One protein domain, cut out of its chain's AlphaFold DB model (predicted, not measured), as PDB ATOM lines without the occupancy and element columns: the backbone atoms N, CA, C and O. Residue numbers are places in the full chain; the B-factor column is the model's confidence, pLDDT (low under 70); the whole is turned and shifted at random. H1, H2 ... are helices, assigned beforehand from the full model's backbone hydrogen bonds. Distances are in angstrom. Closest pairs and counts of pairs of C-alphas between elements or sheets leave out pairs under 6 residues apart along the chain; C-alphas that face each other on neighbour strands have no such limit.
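AT A GLANCE: This is residues 156 to 252 of the 429 residues of the protein "Conserved oligomeric Golgi complex subunit 6" of Armadillidium nasatum (UniProt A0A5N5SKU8). Look for a long helical hairpin, H2 and H3, with short H1 packing across H2 and on H3, and short H4 folding back along the later part of H3. The 97 printed residues hold four named helices, H1 to H4 in chain order, and no named strand: all helix. The whole is elongated, 52 by 28 by 17 A, and only just compact, close to loose, with radius of gyration of the C-alphas 14.8 A.

HOW THE PARTS SIT: Start at the hub, H3, residues 200 to 230. H2, residues 175 to 196, touches it as a hairpin, opposite ways at a shallow tilt of 27 degrees; closest C-alphas, Thr 191 and Ala 203, 5.6 A. H1, residues 158 to 165, touches residues 213 to 217 of H3 alone, at a steep tilt of 49 degrees; closest C-alphas, Leu 164 and Ala 217, 5.3 A. H1 is about perpendicular to H2, 73 degrees, touching its residues 176 to 181 alone; closest C-alphas, Glu 160 and Ala 180, 5.5 A. H4, residues 238 to 245, makes a hairpin with H3, touching residues 218 to 228 alone; closest C-alphas, Phe 225 and Ile 238, 6.7 A. Their shallow tilt of 33 degrees is only just short of steep. H1 and H4 are apart. Each O i to N i+4 pair is within hydrogen-bond range in H1, H3 and H4, and 17 of 18 in H2.

IN THESE COORDINATES: Find C-alpha 200 at (164.865, 40.467, 138.995); H3 runs 44.3 A to C-alpha 230 at (162.496, 74.006, 167.792). H2 measures 32.8 A, H1 10.4 A and H4 10.3 A.

THE WHOLE: The farthest C-alphas, Gly 198 and Pro 232, are 52.1 A apart. The printed part has no cut and no long link. Confidence is under 70 at residues 166 to 173, 228 to 235 and 246 to 252.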
ATOM      1  N   LEU A 156     166.073  58.384 138.564       78.56
ATOM      2  CA  LEU A 156     165.963  59.783 138.981       78.56
ATOM      3  C   LEU A 156     166.924  60.638 138.151       78.56
ATOM      4  O   LEU A 156     168.078  60.250 137.947       78.56
ATOM      5  N   SER A 157     166.477  61.819 137.722       80.00
ATOM      6  CA  SER A 157     167.373  62.799 137.104       80.00
ATOM      7  C   SER A 157     168.481  63.194 138.087       80.00
ATOM      8  O   SER A 157     168.275  63.229 139.303       80.00
ATOM      9  N   SER A 158     169.661  63.545 137.573       72.94
ATOM     10  CA  SER A 158     170.765  64.061 138.393       72.94
ATOM     11  C   SER A 158     170.345  65.276 139.232       72.94
ATOM     12  O   SER A 158     170.818  65.438 140.355       72.94
ATOM     13  N   GLU A 159     169.409  66.087 138.729       72.50
ATOM     14  CA  GLU A 159     168.821  67.232 139.437       72.50
ATOM     15  C   GLU A 159     167.919  66.801 140.604       72.50
ATOM     16  O   GLU A 159     167.957  67.397 141.677       72.50
ATOM     17  N   GLU A 160     167.156  65.721 140.438       77.88
ATOM     18  CA  GLU A 160     166.269  65.174 141.473       77.88
ATOM     19  C   GLU A 160     167.077  64.467 142.567       77.88
ATOM     20  O   GLU A 160     166.822  64.639 143.758       77.88
ATOM     21  N   MET A 161     168.129  63.743 142.177       73.69
ATOM     22  CA  MET A 161     169.124  63.191 143.100       73.69
ATOM     23  C   MET A 161     169.829  64.292 143.898       73.69
ATOM     24  O   MET A 161     170.066  64.132 145.100       73.69
ATOM     25  N   PHE A 162     170.139  65.419 143.252       74.50
ATOM     26  CA  PHE A 162     170.697  66.593 143.912       74.50
ATOM     27  C   PHE A 162     169.686  67.267 144.845       74.50
ATOM     28  O   PHE A 162     170.056  67.653 145.949       74.50
ATOM     29  N   ALA A 163     168.406  67.346 144.478       76.44
ATOM     30  CA  ALA A 163     167.361  67.872 145.355       76.44
ATOM     31  C   ALA A 163     167.206  67.024 146.633       76.44
ATOM     32  O   ALA A 163     167.129  67.577 147.737       76.44
ATOM     33  N   LEU A 164     167.248  65.691 146.505       72.31
ATOM     34  CA  LEU A 164     167.138  64.748 147.624       72.31
ATOM     35  C   LEU A 164     168.364  64.805 148.553       72.31
ATOM     36  O   LEU A 164     168.214  64.960 149.769       72.31
ATOM     37  N   LYS A 165     169.583  64.748 148.000       70.19
ATOM     38  CA  LYS A 165     170.827  64.718 148.795       70.19
ATOM     39  C   LYS A 165     171.293  66.105 149.255       70.19
ATOM     40  O   LYS A 165     171.779  66.235 150.375       70.19
ATOM     41  N   GLY A 166     171.066  67.135 148.440       63.62
ATOM     42  CA  GLY A 166     171.528  68.509 148.645       63.62
ATOM     43  C   GLY A 166     173.047  68.665 148.490       63.62
ATOM     44  O   GLY A 166     173.799  67.710 148.656       63.62
ATOM     45  N   SER A 167     173.519  69.889 148.214       57.91
ATOM     46  CA  SER A 167     174.958  70.226 148.281       57.91
ATOM     47  C   SER A 167     175.515  70.176 149.703       57.91
ATOM     48  O   SER A 167     176.714  69.998 149.898       57.91
ATOM     49  N   SER A 168     174.664  70.392 150.704       54.91
ATOM     50  CA  SER A 168     175.037  70.410 152.112       54.91
ATOM     51  C   SER A 168     173.891  69.879 152.968       54.91
ATOM     52  O   SER A 168     172.720  69.944 152.586       54.91
ATOM     53  N   ARG A 169     174.241  69.377 154.154       55.97
ATOM     54  CA  ARG A 169     173.329  68.746 155.122       55.97
ATOM     55  C   ARG A 169     172.204  69.672 155.618       55.97
ATOM     56  O   ARG A 169     171.246  69.149 156.175       55.97
ATOM     57  N   ASP A 170     172.309  70.980 155.368       55.53
ATOM     58  CA  ASP A 170     171.397  72.041 155.833       55.53
ATOM     59  C   ASP A 170     170.730  72.855 154.702       55.53
ATOM     60  O   ASP A 170     170.170  73.924 154.938       55.53
ATOM     61  N   SER A 171     170.768  72.392 153.448       62.62
ATOM     62  CA  SER A 171     170.085  73.117 152.365       62.62
ATOM     63  C   SER A 171     168.557  73.146 152.581       62.62
ATOM     64  O   SER A 171     167.982  72.097 152.906       62.62
ATOM     65  N   PRO A 172     167.888  74.298 152.361       65.81
ATOM     66  CA  PRO A 172     166.467  74.467 152.648       65.81
ATOM     67  C   PRO A 172     165.615  73.505 151.818       65.81
ATOM     68  O   PRO A 172     165.821  73.335 150.612       65.81
ATOM     69  N   ILE A 173     164.659  72.856 152.480       69.62
ATOM     70  CA  ILE A 173     163.719  71.946 151.829       69.62
ATOM     71  C   ILE A 173     162.734  72.786 151.018       69.62
ATOM     72  O   ILE A 173     162.012  73.621 151.554       69.62
ATOM     73  N   THR A 174     162.750  72.580 149.704       74.44
ATOM     74  CA  THR A 174     161.891  73.265 148.728       74.44
ATOM     75  C   THR A 174     160.819  72.290 148.238       74.44
ATOM     76  O   THR A 174     161.020  71.083 148.320       74.44
ATOM     77  N   SER A 175     159.707  72.768 147.670       75.56
ATOM     78  CA  SER A 175     158.651  71.916 147.081       75.56
ATOM     79  C   SER A 175     159.183  70.841 146.105       75.56
ATOM     80  O   SER A 175     158.706  69.710 146.109       75.56
ATOM     81  N   GLN A 176     160.267  71.135 145.375       77.75
ATOM     82  CA  GLN A 176     160.962  70.183 144.491       77.75
ATOM     83  C   GLN A 176     161.484  68.925 145.210       77.75
ATOM     84  O   GLN A 176     161.577  67.859 144.607       77.75
ATOM     85  N   PHE A 177     161.803  69.019 146.506       83.12
ATOM     86  CA  PHE A 177     162.187  67.865 147.319       83.12
ATOM     87  C   PHE A 177     161.021  66.882 147.473       83.12
ATOM     88  O   PHE A 177     161.213  65.677 147.321       83.12
ATOM     89  N   PHE A 178     159.814  67.389 147.742       79.31
ATOM     90  CA  PHE A 178     158.619  66.556 147.893       79.31
ATOM     91  C   PHE A 178     158.203  65.922 146.563       79.31
ATOM     92  O   PHE A 178     157.840  64.746 146.536       79.31
ATOM     93  N   GLU A 179     158.349  66.645 145.449       82.81
ATOM     94  CA  GLU A 179     158.130  66.087 144.111       82.81
ATOM     95  C   GLU A 179     159.113  64.944 143.805       82.81
ATOM     96  O   GLU A 179     158.694  63.858 143.400       82.81
ATOM     97  N   ALA A 180     160.410  65.144 144.065       84.81
ATOM     98  CA  ALA A 180     161.431  64.113 143.874       84.81
ATOM     99  C   ALA A 180     161.216  62.893 144.794       84.81
ATOM    100  O   ALA A 180     161.420  61.746 144.381       84.81
ATOM    101  N   LEU A 181     160.755  63.114 146.030       83.38
ATOM    102  CA  LEU A 181     160.436  62.043 146.976       83.38
ATOM    103  C   LEU A 181     159.228  61.218 146.508       83.38
ATOM    104  O   LEU A 181     159.274  59.988 146.539       83.38
ATOM    105  N   ASN A 182     158.178  61.873 146.006       83.19
ATOM    106  CA  ASN A 182     157.012  61.190 145.448       83.19
ATOM    107  C   ASN A 182     157.376  60.409 144.173       83.19
ATOM    108  O   ASN A 182     157.027  59.237 144.034       83.19
ATOM    109  N   LYS A 183     158.183  60.999 143.281       85.50
ATOM    110  CA  LYS A 183     158.731  60.289 142.114       85.50
ATOM    111  C   LYS A 183     159.522  59.047 142.515       85.50
ATOM    112  O   LYS A 183     159.325  57.996 141.916       85.50
ATOM    113  N   THR A 184     160.338  59.117 143.569       85.94
ATOM    114  CA  THR A 184     161.067  57.948 144.100       85.94
ATOM    115  C   THR A 184     160.109  56.819 144.510       85.94
ATOM    116  O   THR A 184     160.365  55.647 144.219       85.94
ATOM    117  N   GLN A 185     158.968  57.151 145.124       84.00
ATOM    118  CA  GLN A 185     157.939  56.172 145.487       84.00
ATOM    119  C   GLN A 185     157.245  55.574 144.253       84.00
ATOM    120  O   GLN A 185     157.039  54.360 144.183       84.00
ATOM    121  N   ILE A 186     156.932  56.398 143.248       86.38
ATOM    122  CA  ILE A 186     156.371  55.946 141.967       86.38
ATOM    123  C   ILE A 186     157.346  54.994 141.261       86.38
ATOM    124  O   ILE A 186     156.936  53.916 140.831       86.38
ATOM    125  N   ILE A 187     158.639  55.331 141.202       87.00
ATOM    126  CA  ILE A 187     159.683  54.475 140.618       87.00
ATOM    127  C   ILE A 187     159.738  53.135 141.356       87.00
ATOM    128  O   ILE A 187     159.709  52.082 140.724       87.00
ATOM    129  N   ARG A 188     159.742  53.139 142.694       86.06
ATOM    130  CA  ARG A 188     159.734  51.907 143.497       86.06
ATOM    131  C   ARG A 188     158.502  51.038 143.210       86.06
ATOM    132  O   ARG A 188     158.634  49.816 143.093       86.06
ATOM    133  N   ASN A 189     157.325  51.645 143.052       86.62
ATOM    134  CA  ASN A 189     156.103  50.938 142.662       86.62
ATOM    135  C   ASN A 189     156.205  50.366 141.240       86.62
ATOM    136  O   ASN A 189     155.832  49.216 141.019       86.62
ATOM    137  N   ASN A 190     156.781  51.113 140.297       85.88
ATOM    138  CA  ASN A 190     157.013  50.644 138.932       85.88
ATOM    139  C   ASN A 190     157.996  49.466 138.887       85.88
ATOM    140  O   ASN A 190     157.784  48.490 138.164       85.88
ATOM    141  N   THR A 191     159.039  49.498 139.716       83.12
ATOM    142  CA  THR A 191     160.020  48.411 139.839       83.12
ATOM    143  C   THR A 191     159.393  47.127 140.382       83.12
ATOM    144  O   THR A 191     159.847  46.032 140.048       83.12
ATOM    145  N   LYS A 192     158.288  47.214 141.136       84.38
ATOM    146  CA  LYS A 192     157.502  46.035 141.535       84.38
ATOM    147  C   LYS A 192     156.915  45.302 140.323       84.38
ATOM    148  O   LYS A 192     156.919  44.074 140.318       84.38
ATOM    149  N   TYR A 193     156.476  46.022 139.290       84.62
ATOM    150  CA  TYR A 193     156.043  45.399 138.034       84.62
ATOM    151  C   TYR A 193     157.224  44.773 137.283       84.62
ATOM    152  O   TYR A 193     157.103  43.666 136.768       84.62
ATOM    153  N   LEU A 194     158.399  45.417 137.291       82.19
ATOM    154  CA  LEU A 194     159.617  44.863 136.679       82.19
ATOM    155  C   LEU A 194     160.086  43.563 137.364       82.19
ATOM    156  O   LEU A 194     160.639  42.667 136.726       82.19
ATOM    157  N   LEU A 195     159.822  43.431 138.668       84.50
ATOM    158  CA  LEU A 195     160.081  42.205 139.421       84.50
ATOM    159  C   LEU A 195     159.146  41.059 138.998       84.50
ATOM    160  O   LEU A 195     159.564  39.902 138.984       84.50
ATOM    161  N   GLN A 196     157.903  41.377 138.618       85.12
ATOM    162  CA  GLN A 196     156.915  40.402 138.142       85.12
ATOM    163  C   GLN A 196     157.213  39.896 136.721       85.12
ATOM    164  O   GLN A 196     156.868  38.762 136.404       85.12
ATOM    165  N   THR A 197     157.876  40.693 135.877       81.25
ATOM    166  CA  THR A 197     158.182  40.339 134.476       81.25
ATOM    167  C   THR A 197     159.464  39.518 134.290       81.25
ATOM    168  O   THR A 197     159.764  39.106 133.174       81.25
ATOM    169  N   GLY A 198     160.208  39.233 135.366       79.50
ATOM    170  CA  GLY A 198     161.352  38.309 135.350       79.50
ATOM    171  C   GLY A 198     162.739  38.961 135.289       79.50
ATOM    172  O   GLY A 198     163.744  38.258 135.387       79.50
ATOM    173  N   HIS A 199     162.842  40.293 135.222       79.50
ATOM    174  CA  HIS A 199     164.125  41.015 135.272       79.50
ATOM    175  C   HIS A 199     164.553  41.346 136.711       79.50
ATOM    176  O   HIS A 199     164.757  42.502 137.079       79.50
ATOM    177  N   GLN A 200     164.709  40.311 137.543       82.81
ATOM    178  CA  GLN A 200     164.865  40.467 138.995       82.81
ATOM    179  C   GLN A 200     166.132  41.225 139.409       82.81
ATOM    180  O   GLN A 200     166.059  42.084 140.278       82.81
ATOM    181  N   LYS A 201     167.289  40.957 138.789       86.06
ATOM    182  CA  LYS A 201     168.565  41.565 139.210       86.06
ATOM    183  C   LYS A 201     168.576  43.087 139.039       86.06
ATOM    184  O   LYS A 201     168.901  43.803 139.977       86.06
ATOM    185  N   THR A 202     168.188  43.573 137.862       82.06
ATOM    186  CA  THR A 202     168.100  45.011 137.573       82.06
ATOM    187  C   THR A 202     167.010  45.677 138.408       82.06
ATOM    188  O   THR A 202     167.214  46.775 138.913       82.06
ATOM    189  N   ALA A 203     165.875  45.000 138.608       86.88
ATOM    190  CA  ALA A 203     164.815  45.506 139.473       86.88
ATOM    191  C   ALA A 203     165.288  45.664 140.928       86.88
ATOM    192  O   ALA A 203     165.010  46.683 141.553       86.88
ATOM    193  N   LEU A 204     166.026  44.692 141.466       87.38
ATOM    194  CA  LEU A 204     166.553  44.761 142.829       87.38
ATOM    195  C   LEU A 204     167.590  45.877 142.994       87.38
ATOM    196  O   LEU A 204     167.493  46.620 143.962       87.38
ATOM    197  N   ASP A 205     168.502  46.045 142.036       88.62
ATOM    198  CA  ASP A 205     169.507  47.118 142.062       88.62
ATOM    199  C   ASP A 205     168.848  48.510 142.033       88.62
ATOM    200  O   ASP A 205     169.103  49.354 142.891       88.62
ATOM    201  N   ILE A 206     167.885  48.728 141.128       87.44
ATOM    202  CA  ILE A 206     167.120  49.986 141.080       87.44
ATOM    203  C   ILE A 206     166.354  50.195 142.391       87.44
ATOM    204  O   ILE A 206     166.348  51.295 142.939       87.44
ATOM    205  N   MET A 207     165.716  49.154 142.928       87.38
ATOM    206  CA  MET A 207     164.981  49.253 144.188       87.38
ATOM    207  C   MET A 207     165.898  49.588 145.372       87.38
ATOM    208  O   MET A 207     165.508  50.379 146.228       87.38
ATOM    209  N   GLU A 208     167.098  49.017 145.424       88.19
ATOM    210  CA  GLU A 208     168.108  49.316 146.438       88.19
ATOM    211  C   GLU A 208     168.580  50.769 146.329       88.19
ATOM    212  O   GLU A 208     168.523  51.504 147.315       88.19
ATOM    213  N   GLN A 209     168.932  51.229 145.126       86.44
ATOM    214  CA  GLN A 209     169.335  52.618 144.885       86.44
ATOM    215  C   GLN A 209     168.237  53.612 145.287       86.44
ATOM    216  O   GLN A 209     168.517  54.609 145.961       86.44
ATOM    217  N   MET A 210     166.978  53.326 144.934       87.19
ATOM    218  CA  MET A 210     165.834  54.152 145.331       87.19
ATOM    219  C   MET A 210     165.599  54.117 146.844       87.19
ATOM    220  O   MET A 210     165.268  55.146 147.428       87.19
ATOM    221  N   ASN A 211     165.809  52.976 147.508       86.69
ATOM    222  CA  ASN A 211     165.690  52.885 148.965       86.69
ATOM    223  C   ASN A 211     166.762  53.703 149.675       86.69
ATOM    224  O   ASN A 211     166.422  54.453 150.583       86.69
ATOM    225  N   VAL A 212     168.017  53.623 149.233       88.19
ATOM    226  CA  VAL A 212     169.112  54.425 149.795       88.19
ATOM    227  C   VAL A 212     168.838  55.919 149.607       88.19
ATOM    228  O   VAL A 212     169.003  56.702 150.544       88.19
ATOM    229  N   ALA A 213     168.374  56.330 148.421       85.19
ATOM    230  CA  ALA A 213     167.995  57.719 148.162       85.19
ATOM    231  C   ALA A 213     166.830  58.173 149.059       85.19
ATOM    232  O   ALA A 213     166.877  59.262 149.633       85.19
ATOM    233  N   ARG A 214     165.817  57.319 149.234       85.00
ATOM    234  CA  ARG A 214     164.656  57.580 150.090       85.00
ATOM    235  C   ARG A 214     165.037  57.687 151.564       85.00
ATOM    236  O   ARG A 214     164.579  58.602 152.238       85.00
ATOM    237  N   GLU A 215     165.864  56.779 152.072       83.94
ATOM    238  CA  GLU A 215     166.330  56.799 153.464       83.94
ATOM    239  C   GLU A 215     167.151  58.058 153.747       83.94
ATOM    240  O   GLU A 215     166.854  58.785 154.692       83.94
ATOM    241  N   SER A 216     168.090  58.393 152.857       83.00
ATOM    242  CA  SER A 216     168.845  59.649 152.903       83.00
ATOM    243  C   SER A 216     167.935  60.883 152.919       83.00
ATOM    244  O   SER A 216     168.179  61.819 153.687       83.00
ATOM    245  N   ALA A 217     166.898  60.899 152.081       83.44
ATOM    246  CA  ALA A 217     165.954  62.005 151.999       83.44
ATOM    247  C   ALA A 217     165.120  62.131 153.282       83.44
ATOM    248  O   ALA A 217     164.988  63.228 153.823       83.44
ATOM    249  N   LEU A 218     164.612  61.017 153.815       80.75
ATOM    250  CA  LEU A 218     163.825  61.003 155.049       80.75
ATOM    251  C   LEU A 218     164.650  61.401 156.276       80.75
ATOM    252  O   LEU A 218     164.154  62.138 157.123       80.75
ATOM    253  N   GLU A 219     165.913  60.981 156.373       81.50
ATOM    254  CA  GLU A 219     166.806  61.428 157.447       81.50
ATOM    255  C   GLU A 219     167.033  62.942 157.414       81.50
ATOM    256  O   GLU A 219     167.021  63.605 158.456       81.50
ATOM    257  N   ARG A 220     167.227  63.506 156.217       80.94
ATOM    258  CA  ARG A 220     167.375  64.952 156.029       80.94
ATOM    259  C   ARG A 220     166.084  65.692 156.370       80.94
ATOM    260  O   ARG A 220     166.134  66.667 157.116       80.94
ATOM    261  N   LEU A 221     164.944  65.196 155.888       81.06
ATOM    262  CA  LEU A 221     163.620  65.724 156.211       81.06
ATOM    263  C   LEU A 221     163.378  65.712 157.720       81.06
ATOM    264  O   LEU A 221     162.904  66.698 158.268       81.06
ATOM    265  N   PHE A 222     163.771  64.639 158.407       76.62
ATOM    266  CA  PHE A 222     163.618  64.511 159.851       76.62
ATOM    267  C   PHE A 222     164.502  65.484 160.637       76.62
ATOM    268  O   PHE A 222     164.049  66.058 161.627       76.62
ATOM    269  N   ARG A 223     165.755  65.705 160.218       77.06
ATOM    270  CA  ARG A 223     166.632  66.704 160.855       77.06
ATOM    271  C   ARG A 223     166.109  68.122 160.661       77.06
ATOM    272  O   ARG A 223     166.075  68.887 161.620       77.06
ATOM    273  N   TRP A 224     165.672  68.446 159.447       79.25
ATOM    274  CA  TRP A 224     165.053  69.734 159.155       79.25
ATOM    275  C   TRP A 224     163.754  69.916 159.946       79.25
ATOM    276  O   TRP A 224     163.569  70.952 160.575       79.25
ATOM    277  N   PHE A 225     162.901  68.890 160.002       75.25
ATOM    278  CA  PHE A 225     161.676  68.897 160.800       75.25
ATOM    279  C   PHE A 225     161.985  69.166 162.277       75.25
ATOM    280  O   PHE A 225     161.394  70.065 162.857       75.25
ATOM    281  N   GLN A 226     162.967  68.476 162.868       73.12
ATOM    282  CA  GLN A 226     163.390  68.726 164.251       73.12
ATOM    283  C   GLN A 226     163.885  70.161 164.474       73.12
ATOM    284  O   GLN A 226     163.539  70.779 165.482       73.12
ATOM    285  N   ALA A 227     164.681  70.695 163.544       73.62
ATOM    286  CA  ALA A 227     165.160  72.072 163.615       73.62
ATOM    287  C   ALA A 227     163.994  73.072 163.568       73.62
ATOM    288  O   ALA A 227     163.957  73.997 164.373       73.62
ATOM    289  N   GLN A 228     163.006  72.827 162.702       69.56
ATOM    290  CA  GLN A 228     161.819  73.671 162.555       69.56
ATOM    291  C   GLN A 228     160.810  73.522 163.697       69.56
ATOM    292  O   GLN A 228     160.112  74.470 164.017       69.56
ATOM    293  N   THR A 229     160.734  72.364 164.356       64.44
ATOM    294  CA  THR A 229     159.914  72.213 165.572       64.44
ATOM    295  C   THR A 229     160.518  72.919 166.783       64.44
ATOM    296  O   THR A 229     159.826  73.145 167.769       64.44
ATOM    297  N   ARG A 230     161.815  73.251 166.735       63.84
ATOM    298  CA  ARG A 230     162.496  74.006 167.792       63.84
ATOM    299  C   ARG A 230     162.387  75.518 167.585       63.84
ATOM    300  O   ARG A 230     162.610  76.275 168.527       63.84
ATOM    301  N   THR A 231     162.075  75.969 166.371       62.75
ATOM    302  CA  THR A 231     161.875  77.387 166.077       62.75
ATOM    303  C   THR A 231     160.422  77.792 166.361       62.75
ATOM    304  O   THR A 231     159.500  77.014 166.134       62.75
ATOM    305  N   PRO A 232     160.192  79.011 166.879       57.34
ATOM    306  CA  PRO A 232     158.852  79.483 167.234       57.34
ATOM    307  C   PRO A 232     157.982  79.856 166.020       57.34
ATOM    308  O   PRO A 232     156.790  80.084 166.198       57.34
ATOM    309  N   ASP A 233     158.558  79.927 164.812       58.34
ATOM    310  CA  ASP A 233     157.847  80.237 163.566       58.34
ATOM    311  C   ASP A 233     157.885  79.025 162.612       58.34
ATOM    312  O   ASP A 233     158.860  78.833 161.870       58.34
ATOM    313  N   PRO A 234     156.881  78.132 162.683       63.16
ATOM    314  CA  PRO A 234     156.853  76.911 161.893       63.16
ATOM    315  C   PRO A 234     156.557  77.211 160.418       63.16
ATOM    316  O   PRO A 234     155.512  77.750 160.060       63.16
ATOM    317  N   SER A 235     157.446  76.778 159.522       66.00
ATOM    318  CA  SER A 235     157.203  76.889 158.078       66.00
ATOM    319  C   SER A 235     155.957  76.090 157.634       66.00
ATOM    320  O   SER A 235     155.730  74.986 158.136       66.00
ATOM    321  N   PRO A 236     155.202  76.544 156.616       71.12
ATOM    322  CA  PRO A 236     153.960  75.896 156.164       71.12
ATOM    323  C   PRO A 236     154.164  74.516 155.507       71.12
ATOM    324  O   PRO A 236     153.197  73.830 155.185       71.12
ATOM    325  N   LEU A 237     155.418  74.101 155.299       71.25
ATOM    326  CA  LEU A 237     155.799  72.815 154.704       71.25
ATOM    327  C   LEU A 237     155.866  71.670 155.730       71.25
ATOM    328  O   LEU A 237     156.012  70.513 155.350       71.25
ATOM    329  N   ILE A 238     155.751  71.969 157.026       72.19
ATOM    330  CA  ILE A 238     155.851  70.969 158.098       72.19
ATOM    331  C   ILE A 238     154.726  69.913 158.039       72.19
ATOM    332  O   ILE A 238     155.048  68.733 158.180       72.19
ATOM    333  N   PRO A 239     153.448  70.250 157.768       71.56
ATOM    334  CA  PRO A 239     152.394  69.237 157.629       71.56
ATOM    335  C   PRO A 239     152.618  68.301 156.430       71.56
ATOM    336  O   PRO A 239     152.290  67.120 156.476       71.56
ATOM    337  N   GLU A 240     153.220  68.812 155.352       71.56
ATOM    338  CA  GLU A 240     153.566  68.020 154.164       71.56
ATOM    339  C   GLU A 240     154.778  67.113 154.421       71.56
ATOM    340  O   GLU A 240     154.778  65.943 154.043       71.56
ATOM    341  N   ALA A 241     155.765  67.616 155.166       73.25
ATOM    342  CA  ALA A 241     156.863  66.811 155.689       73.25
ATOM    343  C   ALA A 241     156.364  65.676 156.590       73.25
ATOM    344  O   ALA A 241     156.842  64.547 156.478       73.25
ATOM    345  N   LEU A 242     155.388  65.955 157.455       72.06
ATOM    346  CA  LEU A 242     154.832  64.964 158.368       72.06
ATOM    347  C   LEU A 242     154.052  63.871 157.632       72.06
ATOM    348  O   LEU A 242     154.233  62.695 157.939       72.06
ATOM    349  N   ALA A 243     153.262  64.241 156.622       72.56
ATOM    350  CA  ALA A 243     152.583  63.281 155.756       72.56
ATOM    351  C   ALA A 243     153.584  62.332 155.068       72.56
ATOM    352  O   ALA A 243     153.375  61.121 155.040       72.56
ATOM    353  N   ALA A 244     154.727  62.845 154.599       71.44
ATOM    354  CA  ALA A 244     155.786  62.019 154.013       71.44
ATOM    355  C   ALA A 244     156.527  61.126 155.038       71.44
ATOM    356  O   ALA A 244     157.062  60.076 154.677       71.44
ATOM    357  N   LEU A 245     156.560  61.519 156.317       72.12
ATOM    358  CA  LEU A 245     157.183  60.779 157.427       72.12
ATOM    359  C   LEU A 245     156.262  59.717 158.057       72.12
ATOM    360  O   LEU A 245     156.720  58.933 158.893       72.12
ATOM    361  N   GLN A 246     154.993  59.654 157.647       66.94
ATOM    362  CA  GLN A 246     153.966  58.771 158.211       66.94
ATOM    363  C   GLN A 246     154.345  57.277 158.185       66.94
ATOM    364  O   GLN A 246     153.946  56.518 159.068       66.94
ATOM    365  N   GLU A 247     155.188  56.850 157.240       60.50
ATOM    366  CA  GLU A 247     155.669  55.465 157.150       60.50
ATOM    367  C   GLU A 247     156.607  55.040 158.308       60.50
ATOM    368  O   GLU A 247     156.928  53.857 158.445       60.50
ATOM    369  N   ARG A 248     157.074  55.971 159.159       61.69
ATOM    370  CA  ARG A 248     157.965  55.697 160.306       61.69
ATOM    371  C   ARG A 248     157.434  56.370 161.589       61.69
ATOM    372  O   ARG A 248     157.955  57.407 161.995       61.69
ATOM    373  N   PRO A 249     156.491  55.743 162.320       55.25
ATOM    374  CA  PRO A 249     155.888  56.322 163.531       55.25
ATOM    375  C   PRO A 249     156.842  56.463 164.734       55.25
ATOM    376  O   PRO A 249     156.491  57.056 165.750       55.25
ATOM    377  N   VAL A 250     158.067  55.933 164.644       50.25
ATOM    378  CA  VAL A 250     159.021  55.839 165.768       50.25
ATOM    379  C   VAL A 250     159.690  57.182 166.114       50.25
ATOM    380  O   VAL A 250     160.431  57.274 167.091       50.25
ATOM    381  N   LEU A 251     159.449  58.238 165.334       48.25
ATOM    382  CA  LEU A 251     160.197  59.496 165.426       48.25
ATOM    383  C   LEU A 251     159.401  60.677 166.002       48.25
ATOM    384  O   LEU A 251     159.962  61.756 166.190       48.25
ATOM    385  N   PHE A 252     158.133  60.481 166.369       52.81
ATOM    386  CA  PHE A 252     157.276  61.545 166.899       52.81
ATOM    387  C   PHE A 252     157.465  61.743 168.406       52.81
ATOM    388  O   PHE A 252     156.556  61.555 169.210       52.81
TER     389      PHE A 252